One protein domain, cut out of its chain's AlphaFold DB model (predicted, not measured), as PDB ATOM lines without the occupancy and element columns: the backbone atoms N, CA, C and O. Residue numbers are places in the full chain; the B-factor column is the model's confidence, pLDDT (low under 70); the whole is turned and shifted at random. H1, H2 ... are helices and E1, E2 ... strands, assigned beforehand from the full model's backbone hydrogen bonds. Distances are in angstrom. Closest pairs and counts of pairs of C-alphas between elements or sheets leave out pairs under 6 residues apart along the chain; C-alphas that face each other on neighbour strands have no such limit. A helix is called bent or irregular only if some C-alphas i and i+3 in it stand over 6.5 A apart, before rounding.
ATOM      1  N   LEU A 387     145.497 198.079 175.287       80.44
ATOM      2  CA  LEU A 387     145.034 199.444 175.590       80.44
ATOM      3  C   LEU A 387     143.873 199.956 174.734       80.44
ATOM      4  O   LEU A 387     143.220 200.916 175.140       80.44
ATOM      5  N   GLY A 388     143.587 199.376 173.566       79.00
ATOM      6  CA  GLY A 388     142.535 199.884 172.673       79.00
ATOM      7  C   GLY A 388     142.693 201.386 172.382       79.00
ATOM      8  O   GLY A 388     143.714 201.812 171.862       79.00
ATOM      9  N   ASN A 389     141.704 202.211 172.756       76.19
ATOM     10  CA  ASN A 389     141.705 203.671 172.531       76.19
ATOM     11  C   ASN A 389     142.327 204.505 173.671       76.19
ATOM     12  O   ASN A 389     142.207 205.737 173.673       76.19
ATOM     13  N   TYR A 390     142.935 203.864 174.667       85.25
ATOM     14  CA  TYR A 390     143.614 204.564 175.752       85.25
ATOM     15  C   TYR A 390     145.024 205.014 175.327       85.25
ATOM     16  O   TYR A 390     145.659 204.422 174.452       85.25
ATOM     17  N   VAL A 391     145.494 206.091 175.953       86.31
ATOM     18  CA  VAL A 391     146.856 206.621 175.852       86.31
ATOM     19  C   VAL A 391     147.661 206.059 177.030       86.31
ATOM     20  O   VAL A 391     147.266 206.311 178.179       86.31
ATOM     21  N   PRO A 392     148.729 205.279 176.791       90.06
ATOM     22  CA  PRO A 392     149.639 204.866 177.851       90.06
ATOM     23  C   PRO A 392     150.481 206.042 178.334       90.06
ATOM     24  O   PRO A 392     150.871 206.898 177.544       90.06
ATOM     25  N   ILE A 393     150.808 206.035 179.620       91.75
ATOM     26  CA  ILE A 393     151.901 206.824 180.177       91.75
ATOM     27  C   ILE A 393     152.937 205.829 180.674       91.75
ATOM     28  O   ILE A 393     152.640 205.031 181.567       91.75
ATOM     29  N   ASN A 394     154.119 205.870 180.072       93.25
ATOM     30  CA  ASN A 394     155.190 204.923 180.330       93.25
ATOM     31  C   ASN A 394     156.375 205.635 180.986       93.25
ATOM     32  O   ASN A 394     156.663 206.785 180.658       93.25
ATOM     33  N   ALA A 395     157.059 204.929 181.878       93.31
ATOM     34  CA  ALA A 395     158.386 205.262 182.371       93.31
ATOM     35  C   ALA A 395     159.386 204.292 181.737       93.31
ATOM     36  O   ALA A 395     159.290 203.084 181.950       93.31
ATOM     37  N   ARG A 396     160.317 204.813 180.943       91.56
ATOM     38  CA  ARG A 396     161.460 204.069 180.409       91.56
ATOM     39  C   ARG A 396     162.660 204.414 181.262       91.56
ATOM     40  O   ARG A 396     162.983 205.589 181.395       91.56
ATOM     41  N   MET A 397     163.263 203.404 181.852       88.12
ATOM     42  CA  MET A 397     164.296 203.548 182.858       88.12
ATOM     43  C   MET A 397     165.517 202.760 182.420       88.12
ATOM     44  O   MET A 397     165.384 201.591 182.060       88.12
ATOM     45  N   HIS A 398     166.681 203.390 182.475       86.31
ATOM     46  CA  HIS A 398     167.965 202.753 182.243       86.31
ATOM     47  C   HIS A 398     168.884 202.971 183.451       86.31
ATOM     48  O   HIS A 398     168.823 204.007 184.119       86.31
ATOM     49  N   SER A 399     169.722 201.983 183.749       80.94
ATOM     50  CA  SER A 399     170.704 202.022 184.823       80.94
ATOM     51  C   SER A 399     172.053 201.509 184.339       80.94
ATOM     52  O   SER A 399     172.138 200.458 183.707       80.94
ATOM     53  N   LYS A 400     173.121 202.217 184.728       76.19
ATOM     54  CA  LYS A 400     174.510 201.802 184.483       76.19
ATOM     55  C   LYS A 400     174.922 200.565 185.292       76.19
ATOM     56  O   LYS A 400     175.975 199.980 185.037       76.19
ATOM     57  N   ILE A 401     174.113 200.170 186.280       72.75
ATOM     58  CA  ILE A 401     174.337 198.987 187.111       72.75
ATOM     59  C   ILE A 401     173.147 198.022 187.010       72.75
ATOM     60  O   ILE A 401     172.000 198.464 186.932       72.75
ATOM     61  N   PRO A 402     173.381 196.698 187.051       71.62
ATOM     62  CA  PRO A 402     172.301 195.721 187.116       71.62
ATOM     63  C   PRO A 402     171.365 195.974 188.299       71.62
ATOM     64  O   PRO A 402     171.801 196.050 189.454       71.62
ATOM     65  N   LEU A 403     170.062 196.037 188.027       68.06
ATOM     66  CA  LEU A 403     169.039 196.249 189.052       68.06
ATOM     67  C   LEU A 403     168.691 194.942 189.749       68.06
ATOM     68  O   LEU A 403     167.650 194.336 189.507       68.06
ATOM     69  N   LYS A 404     169.558 194.523 190.674       65.88
ATOM     70  CA  LYS A 404     169.327 193.330 191.510       65.88
ATOM     71  C   LYS A 404     168.082 193.433 192.408       65.88
ATOM     72  O   LYS A 404     167.640 192.422 192.934       65.88
ATOM     73  N   PHE A 405     167.517 194.630 192.571       70.31
ATOM     74  CA  PHE A 405     166.339 194.942 193.392       70.31
ATOM     75  C   PHE A 405     165.173 195.494 192.549       70.31
ATOM     76  O   PHE A 405     164.430 196.382 192.961       70.31
ATOM     77  N   ARG A 406     165.008 194.974 191.330       70.25
ATOM     78  CA  ARG A 406     164.009 195.438 190.356       70.25
ATOM     79  C   ARG A 406     162.567 195.426 190.877       70.25
ATOM     80  O   ARG A 406     161.837 196.388 190.636       70.25
ATOM     81  N   ASP A 407     162.178 194.394 191.621       77.94
ATOM     82  CA  ASP A 407     160.833 194.311 192.206       77.94
ATOM     83  C   ASP A 407     160.596 195.426 193.235       77.94
ATOM     84  O   ASP A 407     159.564 196.095 193.193       77.94
ATOM     85  N   GLN A 408     161.604 195.741 194.056       81.50
ATOM     86  CA  GLN A 408     161.550 196.871 194.989       81.50
ATOM     87  C   GLN A 408     161.431 198.209 194.246       81.50
ATOM     88  O   GLN A 408     160.678 199.085 194.664       81.50
ATOM     89  N   ILE A 409     162.113 198.378 193.105       83.12
ATOM     90  CA  ILE A 409     161.962 199.589 192.280       83.12
ATOM     91  C   ILE A 409     160.540 199.717 191.737       83.12
ATOM     92  O   ILE A 409     159.976 200.812 191.753       83.12
ATOM     93  N   LYS A 410     159.926 198.617 191.294       86.31
ATOM     94  CA  LYS A 410     158.529 198.624 190.848       86.31
ATOM     95  C   LYS A 410     157.587 199.040 191.984       86.31
ATOM     96  O   LYS A 410     156.696 199.858 191.749       86.31
ATOM     97  N   GLU A 411     157.798 198.533 193.198       87.19
ATOM     98  CA  GLU A 411     157.030 198.909 194.394       87.19
ATOM     99  C   GLU A 411     157.189 200.393 194.740       87.19
ATOM    100  O   GLU A 411     156.188 201.092 194.929       87.19
ATOM    101  N   ILE A 412     158.428 200.899 194.737       89.00
ATOM    102  CA  ILE A 412     158.735 202.318 194.955       89.00
ATOM    103  C   ILE A 412     158.018 203.170 193.903       89.00
ATOM    104  O   ILE A 412     157.250 204.064 194.254       89.00
ATOM    105  N   ILE A 413     158.187 202.872 192.610       91.50
ATOM    106  CA  ILE A 413     157.531 203.619 191.524       91.50
ATOM    107  C   ILE A 413     156.009 203.596 191.697       91.50
ATOM    108  O   ILE A 413     155.366 204.630 191.509       91.50
ATOM    109  N   ASN A 414     155.424 202.454 192.069       91.56
ATOM    110  CA  ASN A 414     153.984 202.330 192.274       91.56
ATOM    111  C   ASN A 414     153.495 203.229 193.420       91.56
ATOM    112  O   ASN A 414     152.563 204.014 193.216       91.56
ATOM    113  N   ALA A 415     154.153 203.178 194.582       91.44
ATOM    114  CA  ALA A 415     153.826 204.013 195.738       91.44
ATOM    115  C   ALA A 415     153.939 205.510 195.411       91.44
ATOM    116  O   ALA A 415     153.020 206.285 195.691       91.44
ATOM    117  N   LEU A 416     155.025 205.908 194.741       93.69
ATOM    118  CA  LEU A 416     155.273 207.293 194.342       93.69
ATOM    119  C   LEU A 416     154.239 207.792 193.328       93.69
ATOM    120  O   LEU A 416     153.610 208.833 193.520       93.69
ATOM    121  N   LYS A 417     153.995 207.028 192.255       93.44
ATOM    122  CA  LYS A 417     152.998 207.363 191.225       93.44
ATOM    123  C   LYS A 417     151.590 207.485 191.816       93.44
ATOM    124  O   LYS A 417     150.805 208.325 191.367       93.44
ATOM    125  N   ASN A 418     151.250 206.668 192.809       90.88
ATOM    126  CA  ASN A 418     149.962 206.748 193.490       90.88
ATOM    127  C   ASN A 418     149.877 207.997 194.382       90.88
ATOM    128  O   ASN A 418     148.868 208.708 194.309       90.88
ATOM    129  N   GLY A 419     150.958 208.342 195.090       90.69
ATOM    130  CA  GLY A 419     151.083 209.586 195.860       90.69
ATOM    131  C   GLY A 419     150.861 210.855 195.025       90.69
ATOM    132  O   GLY A 419     150.235 211.802 195.495       90.69
ATOM    133  N   LEU A 420     151.247 210.854 193.741       91.69
ATOM    134  CA  LEU A 420     150.967 211.972 192.817       91.69
ATOM    135  C   LEU A 420     149.469 212.190 192.535       91.69
ATOM    136  O   LEU A 420     149.054 213.284 192.144       91.69
ATOM    137  N   ASN A 421     148.644 211.147 192.658       83.44
ATOM    138  CA  ASN A 421     147.199 211.240 192.438       83.44
ATOM    139  C   ASN A 421     146.450 211.605 193.719       83.44
ATOM    140  O   ASN A 421     145.538 212.442 193.676       83.44
ATOM    141  N   ARG A 422     146.816 210.929 194.811       83.81
ATOM    142  CA  ARG A 422     146.231 211.046 196.141       83.81
ATOM    143  C   ARG A 422     147.351 210.871 197.161       83.81
ATOM    144  O   ARG A 422     147.793 209.755 197.403       83.81
ATOM    145  N   ILE A 423     147.766 211.984 197.749       87.19
ATOM    146  CA  ILE A 423     148.775 212.010 198.804       87.19
ATOM    147  C   ILE A 423     148.143 211.386 200.052       87.19
ATOM    148  O   ILE A 423     147.111 211.878 200.515       87.19
ATOM    149  N   GLN A 424     148.720 210.293 200.548       84.56
ATOM    150  CA  GLN A 424     148.369 209.721 201.850       84.56
ATOM    151  C   GLN A 424     149.378 210.176 202.898       84.56
ATOM    152  O   GLN A 424     148.982 210.709 203.932       84.56
ATOM    153  N   GLU A 425     150.667 210.045 202.586       86.56
ATOM    154  CA  GLU A 425     151.760 210.420 203.477       86.56
ATOM    155  C   GLU A 425     152.862 211.177 202.718       86.56
ATOM    156  O   GLU A 425     152.999 211.081 201.491       86.56
ATOM    157  N   ILE A 426     153.622 211.977 203.471       91.19
ATOM    158  CA  ILE A 426     154.891 212.562 203.034       91.19
ATOM    159  C   ILE A 426     155.970 211.894 203.872       91.19
ATOM    160  O   ILE A 426     156.034 212.110 205.083       91.19
ATOM    161  N   GLU A 427     156.804 211.092 203.231       91.75
ATOM    162  CA  GLU A 427     157.834 210.306 203.903       91.75
ATOM    163  C   GLU A 427     159.203 210.647 203.337       91.75
ATOM    164  O   GLU A 427     159.336 211.062 202.188       91.75
ATOM    165  N   ASN A 428     160.236 210.450 204.146       91.69
ATOM    166  CA  ASN A 428     161.602 210.548 203.668       91.69
ATOM    167  C   ASN A 428     161.996 209.218 203.007       91.69
ATOM    168  O   ASN A 428     161.855 208.156 203.620       91.69
ATOM    169  N   LEU A 429     162.478 209.289 201.767       89.19
ATOM    170  CA  LEU A 429     162.781 208.135 200.924       89.19
ATOM    171  C   LEU A 429     163.802 207.189 201.584       89.19
ATOM    172  O   LEU A 429     163.571 205.980 201.626       89.19
ATOM    173  N   GLU A 430     164.868 207.743 202.170       89.00
ATOM    174  CA  GLU A 430     165.883 206.994 202.922       89.00
ATOM    175  C   GLU A 430     165.273 206.266 204.130       89.00
ATOM    176  O   GLU A 430     165.516 205.081 204.352       89.00
ATOM    177  N   LYS A 431     164.425 206.949 204.908       88.31
ATOM    178  CA  LYS A 431     163.814 206.354 206.109       88.31
ATOM    179  C   LYS A 431     162.852 205.214 205.787       88.31
ATOM    180  O   LYS A 431     162.766 204.271 206.567       88.31
ATOM    181  N   LYS A 432     162.113 205.310 204.677       87.75
ATOM    182  CA  LYS A 432     161.101 204.312 204.314       87.75
ATOM    183  C   LYS A 432     161.696 203.066 203.667       87.75
ATOM    184  O   LYS A 432     161.273 201.960 203.990       87.75
ATOM    185  N   TRP A 433     162.650 203.238 202.754       86.44
ATOM    186  CA  TRP A 433     163.173 202.139 201.932       86.44
ATOM    187  C   TRP A 433     164.670 201.851 202.143       86.44
ATOM    188  O   TRP A 433     165.192 200.907 201.553       86.44
ATOM    189  N   GLY A 434     165.352 202.589 203.024       81.69
ATOM    190  CA  GLY A 434     166.696 202.279 203.520       81.69
ATOM    191  C   GLY A 434     167.778 203.309 203.163       81.69
ATOM    192  O   GLY A 434     167.635 204.108 202.241       81.69
ATOM    193  N   PHE A 435     168.906 203.225 203.882       65.94
ATOM    194  CA  PHE A 435     170.028 204.184 203.867       65.94
ATOM    195  C   PHE A 435     170.737 204.376 202.510       65.94
ATOM    196  O   PHE A 435     171.537 205.291 202.349       65.94
ATOM    197  N   LEU A 436     170.498 203.490 201.536       73.25
ATOM    198  CA  LEU A 436     171.103 203.581 200.200       73.25
ATOM    199  C   LEU A 436     170.376 204.572 199.279       73.25
ATOM    200  O   LEU A 436     170.865 204.855 198.186       73.25
ATOM    201  N   LEU A 437     169.214 205.082 199.693       81.50
ATOM    202  CA  LEU A 437     168.426 206.050 198.935       81.50
ATOM    203  C   LEU A 437     168.644 207.468 199.483       81.50
ATOM    204  O   LEU A 437     168.894 207.632 200.674       81.50
ATOM    205  N   PRO A 438     168.541 208.516 198.647       83.38
ATOM    206  CA  PRO A 438     168.766 209.882 199.093       83.38
ATOM    207  C   PRO A 438     167.697 210.331 200.109       83.38
ATOM    208  O   PRO A 438     166.528 209.954 199.975       83.38
ATOM    209  N   PRO A 439     168.051 211.192 201.081       88.31
ATOM    210  CA  PRO A 439     167.144 211.677 202.124       88.31
ATOM    211  C   PRO A 439     166.191 212.763 201.607       88.31
ATOM    212  O   PRO A 439     166.184 213.888 202.103       88.31
ATOM    213  N   VAL A 440     165.361 212.437 200.622       90.38
ATOM    214  CA  VAL A 440     164.401 213.370 200.018       90.38
ATOM    215  C   VAL A 440     162.966 213.044 200.415       90.38
ATOM    216  O   VAL A 440     162.610 211.878 200.585       90.38
ATOM    217  N   ASP A 441     162.133 214.072 200.571       93.25
ATOM    218  CA  ASP A 441     160.706 213.891 200.836       93.25
ATOM    219  C   ASP A 441     159.975 213.423 199.579       93.25
ATOM    220  O   ASP A 441     160.118 214.012 198.511       93.25
ATOM    221  N   VAL A 442     159.119 212.420 199.725       93.81
ATOM    222  CA  VAL A 442     158.318 211.861 198.641       93.81
ATOM    223  C   VAL A 442     156.857 211.712 199.037       93.81
ATOM    224  O   VAL A 442     156.521 211.494 200.199       93.81
ATOM    225  N   PHE A 443     155.974 211.802 198.041       93.75
ATOM    226  CA  PHE A 443     154.558 211.496 198.218       93.75
ATOM    227  C   PHE A 443     154.310 210.021 197.993       93.75
ATOM    228  O   PHE A 443     154.608 209.503 196.916       93.75
ATOM    229  N   THR A 444     153.698 209.373 198.972       91.06
ATOM    230  CA  THR A 444     153.307 207.971 198.877       91.06
ATOM    231  C   THR A 444     151.792 207.841 198.899       91.06
ATOM    232  O   THR A 444     151.052 208.689 199.416       91.06
ATOM    233  N   GLY A 445     151.313 206.790 198.240       86.31
ATOM    234  CA  GLY A 445     149.907 206.446 198.222       86.31
ATOM    235  C   GLY A 445     149.677 205.011 197.769       86.31
ATOM    236  O   GLY A 445     150.496 204.415 197.069       86.31
ATOM    237  N   GLU A 446     148.514 204.484 198.115       83.88
ATOM    238  CA  GLU A 446     148.054 203.165 197.695       83.88
ATOM    239  C   GLU A 446     146.920 203.274 196.670       83.88
ATOM    240  O   GLU A 446     146.067 204.167 196.727       83.88
ATOM    241  N   SER A 447     146.915 202.370 195.687       79.19
ATOM    242  CA  SER A 447     145.811 202.231 194.737       79.19
ATOM    243  C   SER A 447     145.764 200.828 194.141       79.19
ATOM    244  O   SER A 447     146.800 200.190 193.989       79.19
ATOM    245  N   GLU A 448     144.578 200.416 193.693       71.50
ATOM    246  CA  GLU A 448     144.361 199.159 192.955       71.50
ATOM    247  C   GLU A 448     145.000 199.152 191.551       71.50
ATOM    248  O   GLU A 448     145.067 198.118 190.893       71.50
ATOM    249  N   TYR A 449     145.450 200.308 191.048       69.56
ATOM    250  CA  TYR A 449     146.063 200.416 189.726       69.56
ATOM    251  C   TYR A 449     147.577 200.265 189.815       69.56
ATOM    252  O   TYR A 449     148.300 201.260 189.952       69.56
ATOM    253  N   GLU A 450     148.035 199.027 189.673       80.44
ATOM    254  CA  GLU A 450     149.453 198.692 189.671       80.44
ATOM    255  C   GLU A 450     150.186 199.159 188.414       80.44
ATOM    256  O   GLU A 450     149.661 199.175 187.293       80.44
ATOM    257  N   VAL A 451     151.454 199.501 188.616       85.06
ATOM    258  CA  VAL A 451     152.430 199.663 187.543       85.06
ATOM    259  C   VAL A 451     152.624 198.318 186.839       85.06
ATOM    260  O   VAL A 451     152.930 197.313 187.476       85.06
ATOM    261  N   THR A 452     152.460 198.288 185.516       85.06
ATOM    262  CA  THR A 452     152.667 197.070 184.712       85.06
ATOM    263  C   THR A 452     154.059 197.089 184.097       85.06
ATOM    264  O   THR A 452     154.436 198.080 183.479       85.06
ATOM    265  N   ASP A 453     154.814 196.005 184.229       85.56
ATOM    266  CA  ASP A 453     156.050 195.828 183.467       85.56
ATOM    267  C   ASP A 453     155.710 195.457 182.018       85.56
ATOM    268  O   ASP A 453     154.928 194.537 181.784       85.56
ATOM    269  N   ILE A 454     156.237 196.218 181.058       86.94
ATOM    270  CA  ILE A 454     156.029 195.971 179.626       86.94
ATOM    271  C   ILE A 454     157.241 195.245 179.036       86.94
ATOM    272  O   ILE A 454     157.077 194.285 178.291       86.94
ATOM    273  N   VAL A 455     158.450 195.736 179.321       85.06
ATOM    274  CA  VAL A 455     159.698 195.228 178.735       85.06
ATOM    275  C   VAL A 455     160.805 195.301 179.766       85.06
ATOM    276  O   VAL A 455     161.145 196.401 180.200       85.06
ATOM    277  N   SER A 456     161.325 194.131 180.142       82.88
ATOM    278  CA  SER A 456     162.515 193.841 180.962       82.88
ATOM    279  C   SER A 456     163.754 193.423 180.160       82.88
ATOM    280  O   SER A 456     163.657 192.375 179.540       82.88
ATOM    281  N   VAL A 457     164.895 194.131 180.197       82.50
ATOM    282  CA  VAL A 457     166.189 193.533 179.782       82.50
ATOM    283  C   VAL A 457     166.620 192.521 180.849       82.50
ATOM    284  O   VAL A 457     166.457 192.792 182.041       82.50
ATOM    285  N   GLU A 458     167.175 191.376 180.446       76.44
ATOM    286  CA  GLU A 458     167.470 190.223 181.319       76.44
ATOM    287  C   GLU A 458     168.359 190.586 182.525       76.44
ATOM    288  O   GLU A 458     168.090 190.163 183.647       76.44
ATOM    289  N   ASP A 459     169.363 191.447 182.327       74.06
ATOM    290  CA  ASP A 459     170.258 191.926 183.398       74.06
ATOM    291  C   ASP A 459     169.661 193.071 184.245       74.06
ATOM    292  O   ASP A 459     170.329 193.637 185.113       74.06
ATOM    293  N   GLY A 460     168.402 193.447 184.002       71.69
ATOM    294  CA  GLY A 460     167.677 194.473 184.754       71.69
ATOM    295  C   GLY A 460     168.124 195.910 184.479       71.69
ATOM    296  O   GLY A 460     167.660 196.820 185.149       71.69
ATOM    297  N   ILE A 461     169.007 196.138 183.506       77.44
ATOM    298  CA  ILE A 461     169.617 197.450 183.213       77.44
ATOM    299  C   ILE A 461     168.677 198.427 182.509       77.44
ATOM    300  O   ILE A 461     168.896 199.629 182.534       77.44
ATOM    301  N   GLY A 462     167.640 197.918 181.853       85.62
ATOM    302  CA  GLY A 462     166.678 198.704 181.097       85.62
ATOM    303  C   GLY A 462     165.294 198.146 181.346       85.62
ATOM    304  O   GLY A 462     165.115 196.932 181.299       85.62
ATOM    305  N   SER A 463     164.324 199.001 181.658       88.38
ATOM    306  CA  SER A 463     162.943 198.604 181.935       88.38
ATOM    307  C   SER A 463     161.945 199.622 181.401       88.38
ATOM    308  O   SER A 463     162.186 200.827 181.438       88.38
ATOM    309  N   ILE A 464     160.802 199.139 180.915       91.19
ATOM    310  CA  ILE A 464     159.671 199.975 180.511       91.19
ATOM    311  C   ILE A 464     158.467 199.607 181.363       91.19
ATOM    312  O   ILE A 464     157.915 198.516 181.248       91.19
ATOM    313  N   PHE A 465     158.024 200.564 182.170       91.19
ATOM    314  CA  PHE A 465     156.877 200.428 183.048       91.19
ATOM    315  C   PHE A 465     155.699 201.246 182.531       91.19
ATOM    316  O   PHE A 465     155.826 202.440 182.261       91.19
ATOM    317  N   ARG A 466     154.513 200.642 182.463       92.50
ATOM    318  CA  ARG A 466     153.256 201.365 182.275       92.50
ATOM    319  C   ARG A 466     152.814 201.942 183.614       92.50
ATOM    320  O   ARG A 466     152.384 201.203 184.496       92.50
ATOM    321  N   LEU A 467     152.877 203.262 183.746       92.56
ATOM    322  CA  LEU A 467     152.442 203.968 184.951       92.56
ATOM    323  C   LEU A 467     150.918 204.096 185.009       92.56
ATOM    324  O   LEU A 467     150.310 203.977 186.071       92.56
ATOM    325  N   GLU A 468     150.285 204.406 183.874       89.50
ATOM    326  CA  GLU A 468     148.853 204.696 183.824       89.50
ATOM    327  C   GLU A 468     148.282 204.564 182.402       89.50
ATOM    328  O   GLU A 468     148.994 204.738 181.413       89.50
ATOM    329  N   ARG A 469     146.969 204.316 182.287       88.50
ATOM    330  CA  ARG A 469     146.209 204.408 181.026       88.50
ATOM    331  C   ARG A 469     145.186 205.541 181.099       88.50
ATOM    332  O   ARG A 469     144.438 205.642 182.074       88.50
ATOM    333  N   LYS A 470     145.121 206.397 180.076       86.25
ATOM    334  CA  LYS A 470     144.201 207.548 180.036       86.25
ATOM    335  C   LYS A 470     143.303 207.560 178.824       86.25
ATOM    336  O   LYS A 470     143.712 207.229 177.721       86.25
ATOM    337  N   ASN A 471     142.049 207.950 179.027       82.81
ATOM    338  CA  ASN A 471     141.130 208.117 177.912       82.81
ATOM    339  C   ASN A 471     141.622 209.272 177.026       82.81
ATOM    340  O   ASN A 471     141.909 210.360 177.532       82.81
ATOM    341  N   LYS A 472     141.681 209.052 175.706       78.81
ATOM    342  CA  LYS A 472     142.080 210.073 174.725       78.81
ATOM    343  C   LYS A 472     141.235 211.351 174.850       78.81
ATOM    344  O   LYS A 472     141.757 212.455 174.707       78.81
ATOM    345  N   LYS A 473     139.941 211.228 175.182       75.50
ATOM    346  CA  LYS A 473     139.045 212.363 175.460       75.50
ATOM    347  C   LYS A 473     139.345 212.949 176.848       75.50
ATOM    348  O   LYS A 473     138.685 212.612 177.826       75.50
ATOM    349  N   GLY A 474     140.333 213.839 176.922       70.44
ATOM    350  CA  GLY A 474     140.711 214.556 178.150       70.44
ATOM    351  C   GLY A 474     142.176 214.420 178.557       70.44
ATOM    352  O   GLY A 474     142.568 214.952 179.591       70.44
ATOM    353  N   PHE A 475     142.988 213.728 177.757       84.00
ATOM    354  CA  PHE A 475     144.435 213.702 177.924       84.00
ATOM    355  C   PHE A 475     145.062 215.027 177.458       84.00
ATOM    356  O   PHE A 475     144.755 215.525 176.374       84.00
ATOM    357  N   SER A 476     145.948 215.601 178.277       86.06
ATOM    358  CA  SER A 476     146.728 216.793 177.937       86.06
ATOM    359  C   SER A 476     148.201 216.555 178.278       86.06
ATOM    360  O   SER A 476     148.528 216.563 179.464       86.06
ATOM    361  N   PRO A 477     149.099 216.392 177.284       87.44
ATOM    362  CA  PRO A 477     150.520 216.147 177.541       87.44
ATOM    363  C   PRO A 477     151.137 217.164 178.505       87.44
ATOM    364  O   PRO A 477     151.821 216.784 179.442       87.44
ATOM    365  N   LYS A 478     150.795 218.452 178.354       89.44
ATOM    366  CA  LYS A 478     151.295 219.528 179.220       89.44
ATOM    367  C   LYS A 478     150.875 219.389 180.688       89.44
ATOM    368  O   LYS A 478     151.654 219.718 181.568       89.44
ATOM    369  N   ASP A 479     149.656 218.919 180.961       90.94
ATOM    370  CA  ASP A 479     149.185 218.728 182.341       90.94
ATOM    371  C   ASP A 479     149.838 217.500 182.986       90.94
ATOM    372  O   ASP A 479     150.271 217.551 184.135       90.94
ATOM    373  N   TYR A 480     149.981 216.412 182.223       91.75
ATOM    374  CA  TYR A 480     150.646 215.201 182.701       91.75
ATOM    375  C   TYR A 480     152.162 215.366 182.849       91.75
ATOM    376  O   TYR A 480     152.725 214.785 183.773       91.75
ATOM    377  N   ARG A 481     152.799 216.213 182.030       94.44
ATOM    378  CA  ARG A 481     154.189 216.646 182.226       94.44
ATOM    379  C   ARG A 481     154.391 217.184 183.638       94.44
ATOM    380  O   ARG A 481     155.255 216.707 184.357       94.44
ATOM    381  N   VAL A 482     153.539 218.125 184.053       95.19
ATOM    382  CA  VAL A 482     153.601 218.736 185.389       95.19
ATOM    383  C   VAL A 482     153.276 217.722 186.488       95.19
ATOM    384  O   VAL A 482     153.922 217.723 187.529       95.19
ATOM    385  N   LYS A 483     152.314 216.818 186.257       94.75
ATOM    386  CA  LYS A 483     151.990 215.742 187.207       94.75
ATOM    387  C   LYS A 483     153.197 214.849 187.511       94.75
ATOM    388  O   LYS A 483     153.408 214.502 188.664       94.75
ATOM    389  N   TYR A 484     153.922 214.417 186.480       96.19
ATOM    390  CA  TYR A 484     154.996 213.427 186.609       96.19
ATOM    391  C   TYR A 484     156.387 214.039 186.834       96.19
ATOM    392  O   TYR A 484     157.336 213.290 187.046       96.19
ATOM    393  N   GLU A 485     156.502 215.369 186.858       96.44
ATOM    394  CA  GLU A 485     157.741 216.109 187.142       96.44
ATOM    395  C   GLU A 485     158.431 215.649 188.452       96.44
ATOM    396  O   GLU A 485     159.623 215.344 188.398       96.44
ATOM    397  N   PRO A 486     157.732 215.432 189.591       96.19
ATOM    398  CA  PRO A 486     158.390 214.937 190.804       96.19
ATOM    399  C   PRO A 486     158.918 213.504 190.678       96.19
ATOM    400  O   PRO A 486     160.004 213.204 191.166       96.19
ATOM    401  N   LEU A 487     158.168 212.612 190.015       96.06
ATOM    402  CA  LEU A 487     158.603 211.225 189.805       96.06
ATOM    403  C   LEU A 487     159.822 211.168 188.877       96.06
ATOM    404  O   LEU A 487     160.744 210.396 189.109       96.06
ATOM    405  N   TYR A 488     159.843 212.008 187.846       96.25
ATOM    406  CA  TYR A 488     160.983 212.141 186.946       96.25
ATOM    407  C   TYR A 488     162.247 212.578 187.698       96.25
ATOM    408  O   TYR A 488     163.301 211.964 187.555       96.25
ATOM    409  N   HIS A 489     162.140 213.602 188.546       94.69
ATOM    410  CA  HIS A 489     163.271 214.085 189.333       94.69
ATOM    411  C   HIS A 489     163.773 213.054 190.345       94.69
ATOM    412  O   HIS A 489     164.971 212.794 190.382       94.69
ATOM    413  N   VAL A 490     162.891 212.427 191.130       93.31
ATOM    414  CA  VAL A 490     163.334 211.456 192.146       93.31
ATOM    415  C   VAL A 490     163.986 210.221 191.517       93.31
ATOM    416  O   VAL A 490     164.981 209.736 192.043       93.31
ATOM    417  N   LEU A 491     163.504 209.749 190.361       91.75
ATOM    418  CA  LEU A 491     164.141 208.635 189.653       91.75
ATOM    419  C   LEU A 491     165.518 209.022 189.091       91.75
ATOM    420  O   LEU A 491     166.460 208.249 189.228       91.75
ATOM    421  N   ASN A 492     165.682 210.236 188.554       90.31
ATOM    422  CA  ASN A 492     167.014 210.726 188.178       90.31
ATOM    423  C   ASN A 492     167.949 210.876 189.392       90.31
ATOM    424  O   ASN A 492     169.124 210.533 189.303       90.31
ATOM    425  N   LEU A 493     167.443 211.346 190.541       86.62
ATOM    426  CA  LEU A 493     168.225 211.448 191.785       86.62
ATOM    427  C   LEU A 493     168.684 210.080 192.306       86.62
ATOM    428  O   LEU A 493     169.727 209.994 192.947       86.62
ATOM    429  N   LEU A 494     167.938 209.015 192.003       84.56
ATOM    430  CA  LEU A 494     168.327 207.630 192.277       84.56
ATOM    431  C   LEU A 494     169.398 207.089 191.314       84.56
ATOM    432  O   LEU A 494     169.841 205.954 191.473       84.56
ATOM    433  N   GLY A 495     169.834 207.887 190.336       82.31
ATOM    434  CA  GLY A 495     170.860 207.513 189.365       82.31
ATOM    435  C   GLY A 495     170.323 206.780 188.135       82.31
ATOM    436  O   GLY A 495     171.104 206.169 187.408       82.31
ATOM    437  N   PHE A 496     169.008 206.817 187.895       86.88
ATOM    438  CA  PHE A 496     168.413 206.279 186.673       86.88
ATOM    439  C   PHE A 496     168.393 207.319 185.557       86.88
ATOM    440  O   PHE A 496     167.976 208.450 185.782       86.88
ATOM    441  N   ASN A 497     168.690 206.899 184.330       87.56
ATOM    442  CA  ASN A 497     168.303 207.659 183.145       87.56
ATOM    443  C   ASN A 497     166.826 207.363 182.874       87.56
ATOM    444  O   ASN A 497     166.460 206.227 182.561       87.56
ATOM    445  N   ILE A 498     165.960 208.362 183.044       90.81
ATOM    446  CA  ILE A 498     164.507 208.180 182.967       90.81
ATOM    447  C   ILE A 498     163.895 209.004 181.833       90.81
ATOM    448  O   ILE A 498     164.205 210.175 181.631       90.81
ATOM    449  N   SER A 499     162.949 208.400 181.124       92.88
ATOM    450  CA  SER A 499     162.004 209.086 180.247       92.88
ATOM    451  C   SER A 499     160.583 208.760 180.692       92.88
ATOM    452  O   SER A 499     160.223 207.590 180.803       92.88
ATOM    453  N   ILE A 500     159.759 209.778 180.947       95.25
ATOM    454  CA  ILE A 500     158.340 209.618 181.283       95.25
ATOM    455  C   ILE A 500     157.504 210.356 180.249       95.25
ATOM    456  O   ILE A 500     157.576 211.577 180.140       95.25
ATOM    457  N   GLY A 501     156.650 209.639 179.527       91.88
ATOM    458  CA  GLY A 501     155.832 210.248 178.486       91.88
ATOM    459  C   GLY A 501     154.766 209.318 177.930       91.88
ATOM    460  O   GLY A 501     154.596 208.182 178.381       91.88
ATOM    461  N   ALA A 502     154.017 209.824 176.953       86.44
ATOM    462  CA  ALA A 502     153.109 209.003 176.170       86.44
ATOM    463  C   ALA A 502     153.839 208.405 174.965       86.44
ATOM    464  O   ALA A 502     154.551 209.117 174.262       86.44
ATOM    465  N   GLU A 503     153.610 207.115 174.715       77.81
ATOM    466  CA  GLU A 503     154.047 206.416 173.497       77.81
ATOM    467  C   GLU A 503     155.536 206.650 173.177       77.81
ATOM    468  O   GLU A 503     156.380 206.164 173.927       77.81
ATOM    469  N   GLU A 504     155.873 207.358 172.092       76.12
ATOM    470  CA  GLU A 504     157.237 207.578 171.591       76.12
ATOM    471  C   GLU A 504     158.031 208.708 172.276       76.12
ATOM    472  O   GLU A 504     159.139 209.006 171.846       76.12
ATOM    473  N   GLN A 505     157.482 209.369 173.296       82.06
ATOM    474  CA  GLN A 505     158.122 210.534 173.914       82.06
ATOM    475  C   GLN A 505     159.306 210.161 174.825       82.06
ATOM    476  O   GLN A 505     159.165 209.311 175.707       82.06
ATOM    477  N   TYR A 506     160.425 210.873 174.658       84.19
ATOM    478  CA  TYR A 506     161.624 210.807 175.508       84.19
ATOM    479  C   TYR A 506     161.729 212.014 176.443       84.19
ATOM    480  O   TYR A 506     161.014 213.006 176.270       84.19
ATOM    481  N   GLY A 507     162.582 211.915 177.464       89.94
ATOM    482  CA  GLY A 507     162.650 212.904 178.538       89.94
ATOM    483  C   GLY A 507     161.327 212.976 179.305       89.94
ATOM    484  O   GLY A 507     160.638 211.968 179.474       89.94
ATOM    485  N   LEU A 508     160.932 214.163 179.756       93.62
ATOM    486  CA  LEU A 508     159.648 214.394 180.414       93.62
ATOM    487  C   LEU A 508     158.615 214.911 179.398       93.62
ATOM    488  O   LEU A 508     158.529 216.104 179.120       93.62
ATOM    489  N   PHE A 509     157.801 214.005 178.848       91.56
ATOM    490  CA  PHE A 509     156.790 214.265 177.810       91.56
ATOM    491  C   PHE A 509     157.348 214.954 176.549       91.56
ATOM    492  O   PHE A 509     156.662 215.772 175.930       91.56
ATOM    493  N   GLY A 510     158.561 214.580 176.128       86.56
ATOM    494  CA  GLY A 510     159.229 215.108 174.932       86.56
ATOM    495  C   GLY A 510     160.178 216.275 175.202       86.56
ATOM    496  O   GLY A 510     160.679 216.865 174.249       86.56
ATOM    497  N   GLU A 511     160.396 216.635 176.468       87.44
ATOM    498  CA  GLU A 511     161.292 217.715 176.875       87.44
ATOM    499  C   GLU A 511     162.459 217.151 177.689       87.44
ATOM    500  O   GLU A 511     162.250 216.364 178.613       87.44
ATOM    501  N   ASP A 512     163.678 217.571 177.356       85.69
ATOM    502  CA  ASP A 512     164.860 217.276 178.160       85.69
ATOM    503  C   ASP A 512     164.881 218.194 179.390       85.69
ATOM    504  O   ASP A 512     164.822 219.423 179.272       85.69
ATOM    505  N   VAL A 513     164.870 217.595 180.582       88.69
ATOM    506  CA  VAL A 513     164.734 218.308 181.854       88.69
ATOM    507  C   VAL A 513     165.888 217.917 182.759       88.69
ATOM    508  O   VAL A 513     165.968 216.799 183.255       88.69
ATOM    509  N   ILE A 514     166.760 218.879 183.052       88.81
ATOM    510  CA  ILE A 514     167.842 218.676 184.014       88.81
ATOM    511  C   ILE A 514     167.246 218.624 185.421       88.81
ATOM    512  O   ILE A 514     166.528 219.534 185.840       88.81
ATOM    513  N   THR A 515     167.570 217.574 186.173       90.12
ATOM    514  CA  THR A 515     167.119 217.445 187.559       90.12
ATOM    515  C   THR A 515     167.954 218.323 188.486       90.12
ATOM    516  O   THR A 515     169.161 218.134 188.623       90.12
ATOM    517  N   LYS A 516     167.289 219.278 189.140       91.06
ATOM    518  CA  LYS A 516     167.840 220.115 190.212       91.06
ATOM    519  C   LYS A 516     166.967 219.987 191.450       91.06
ATOM    520  O   LYS A 516     165.753 219.829 191.341       91.06
TER     521      LYS A 516
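What this domain is: This is residues 387 to 516 of the 747 residues of an uncharacterized protein of Methanomicrobia archaeon (UniProt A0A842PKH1). Two helices, H1 and H3, cover one face of a twisted four-stranded sheet, E4 E5 E1 E6, in two layers. H1 lies between this sheet and a small two-stranded sheet, E2 E3, with the short helix H2 between its strands along the chain. The printed part has 130 residues, with three named helices and six named strands in the order E1 H1 E2 H2 E3 E4 E5 H3 E6; both sheets are antiparallel and the class is mixed, helices and strands. It is compact, with a radius of gyration of the C-alphas of 14.1 A, and spans 43 by 34 by 30 A.

How they stand to each other: Start at E1, residues 390 to 398, an inner strand. On one side of it look for E5, residues 462 to 471, antiparallel at 160 degrees, with N 395 and O 465 2.8 A apart, within hydrogen-bond range. On its other side is the edge strand E6, residues 497 to 502, antiparallel at 173 degrees, with N 396 and O 499 at 2.8 A. The other edge strand, E4, residues 452 to 456, forms a hairpin with E5; N 454 and O 464 are 2.9 A apart. H1, residues 406 to 419, which follows E1 along the printed part, is on this sheet, over E4 and E5 at a height over the sheet of 9.9 A. H3, residues 477 to 493, is on the same face, over E1 and E6 at a height of 8.7 A. E5, H3 and E6 make a split strand-helix-strand unit, two strands running the same way with E1 between them, and its crossover is right-handed. H1 and H3 touch, opposite ways at a steep tilt of 44 degrees; their closest C-alphas, of Leu 416 and Leu 487, are 6.9 A apart. In the small sheet, E2, residues 425 to 428, pairs with E3, residues 441 to 444, through N 442 and O 427 at 2.8 A. The closest C-alphas of H1 and E3, those of Gly 419 and Thr 444, are 4.1 A apart. H2, residues 429 to 433, is not on the larger sheet. Every O i to N i+4 pair is within hydrogen-bond range in H1 and H2, and 10 of 13 in H3.

Where its parts are: Find C-alpha 390 at (143.614, 204.564, 175.752); from there E1 runs 25.3 A. H1 begins at C-alpha 406 at (164.009, 195.438, 190.356) and is 19.9 A long. E5 measures 27.4 A. H3, 23.2 A, is irregular, with C-alphas 483 and 486 7.4 A apart, and has a kink of 49 degrees near residue 484. E6 ends at C-alpha 502 at (153.109, 209.003, 176.170).

The domain as a whole: The two C-alphas farthest apart, of Phe 435 and Lys 473, are 42.8 A apart. The printed part has no cut, and no link is long. Residues 503 to 516 have no named element. The mean pLDDT of the printed part is 86.0; residues 403 to 404, 435 and 449 are under 70.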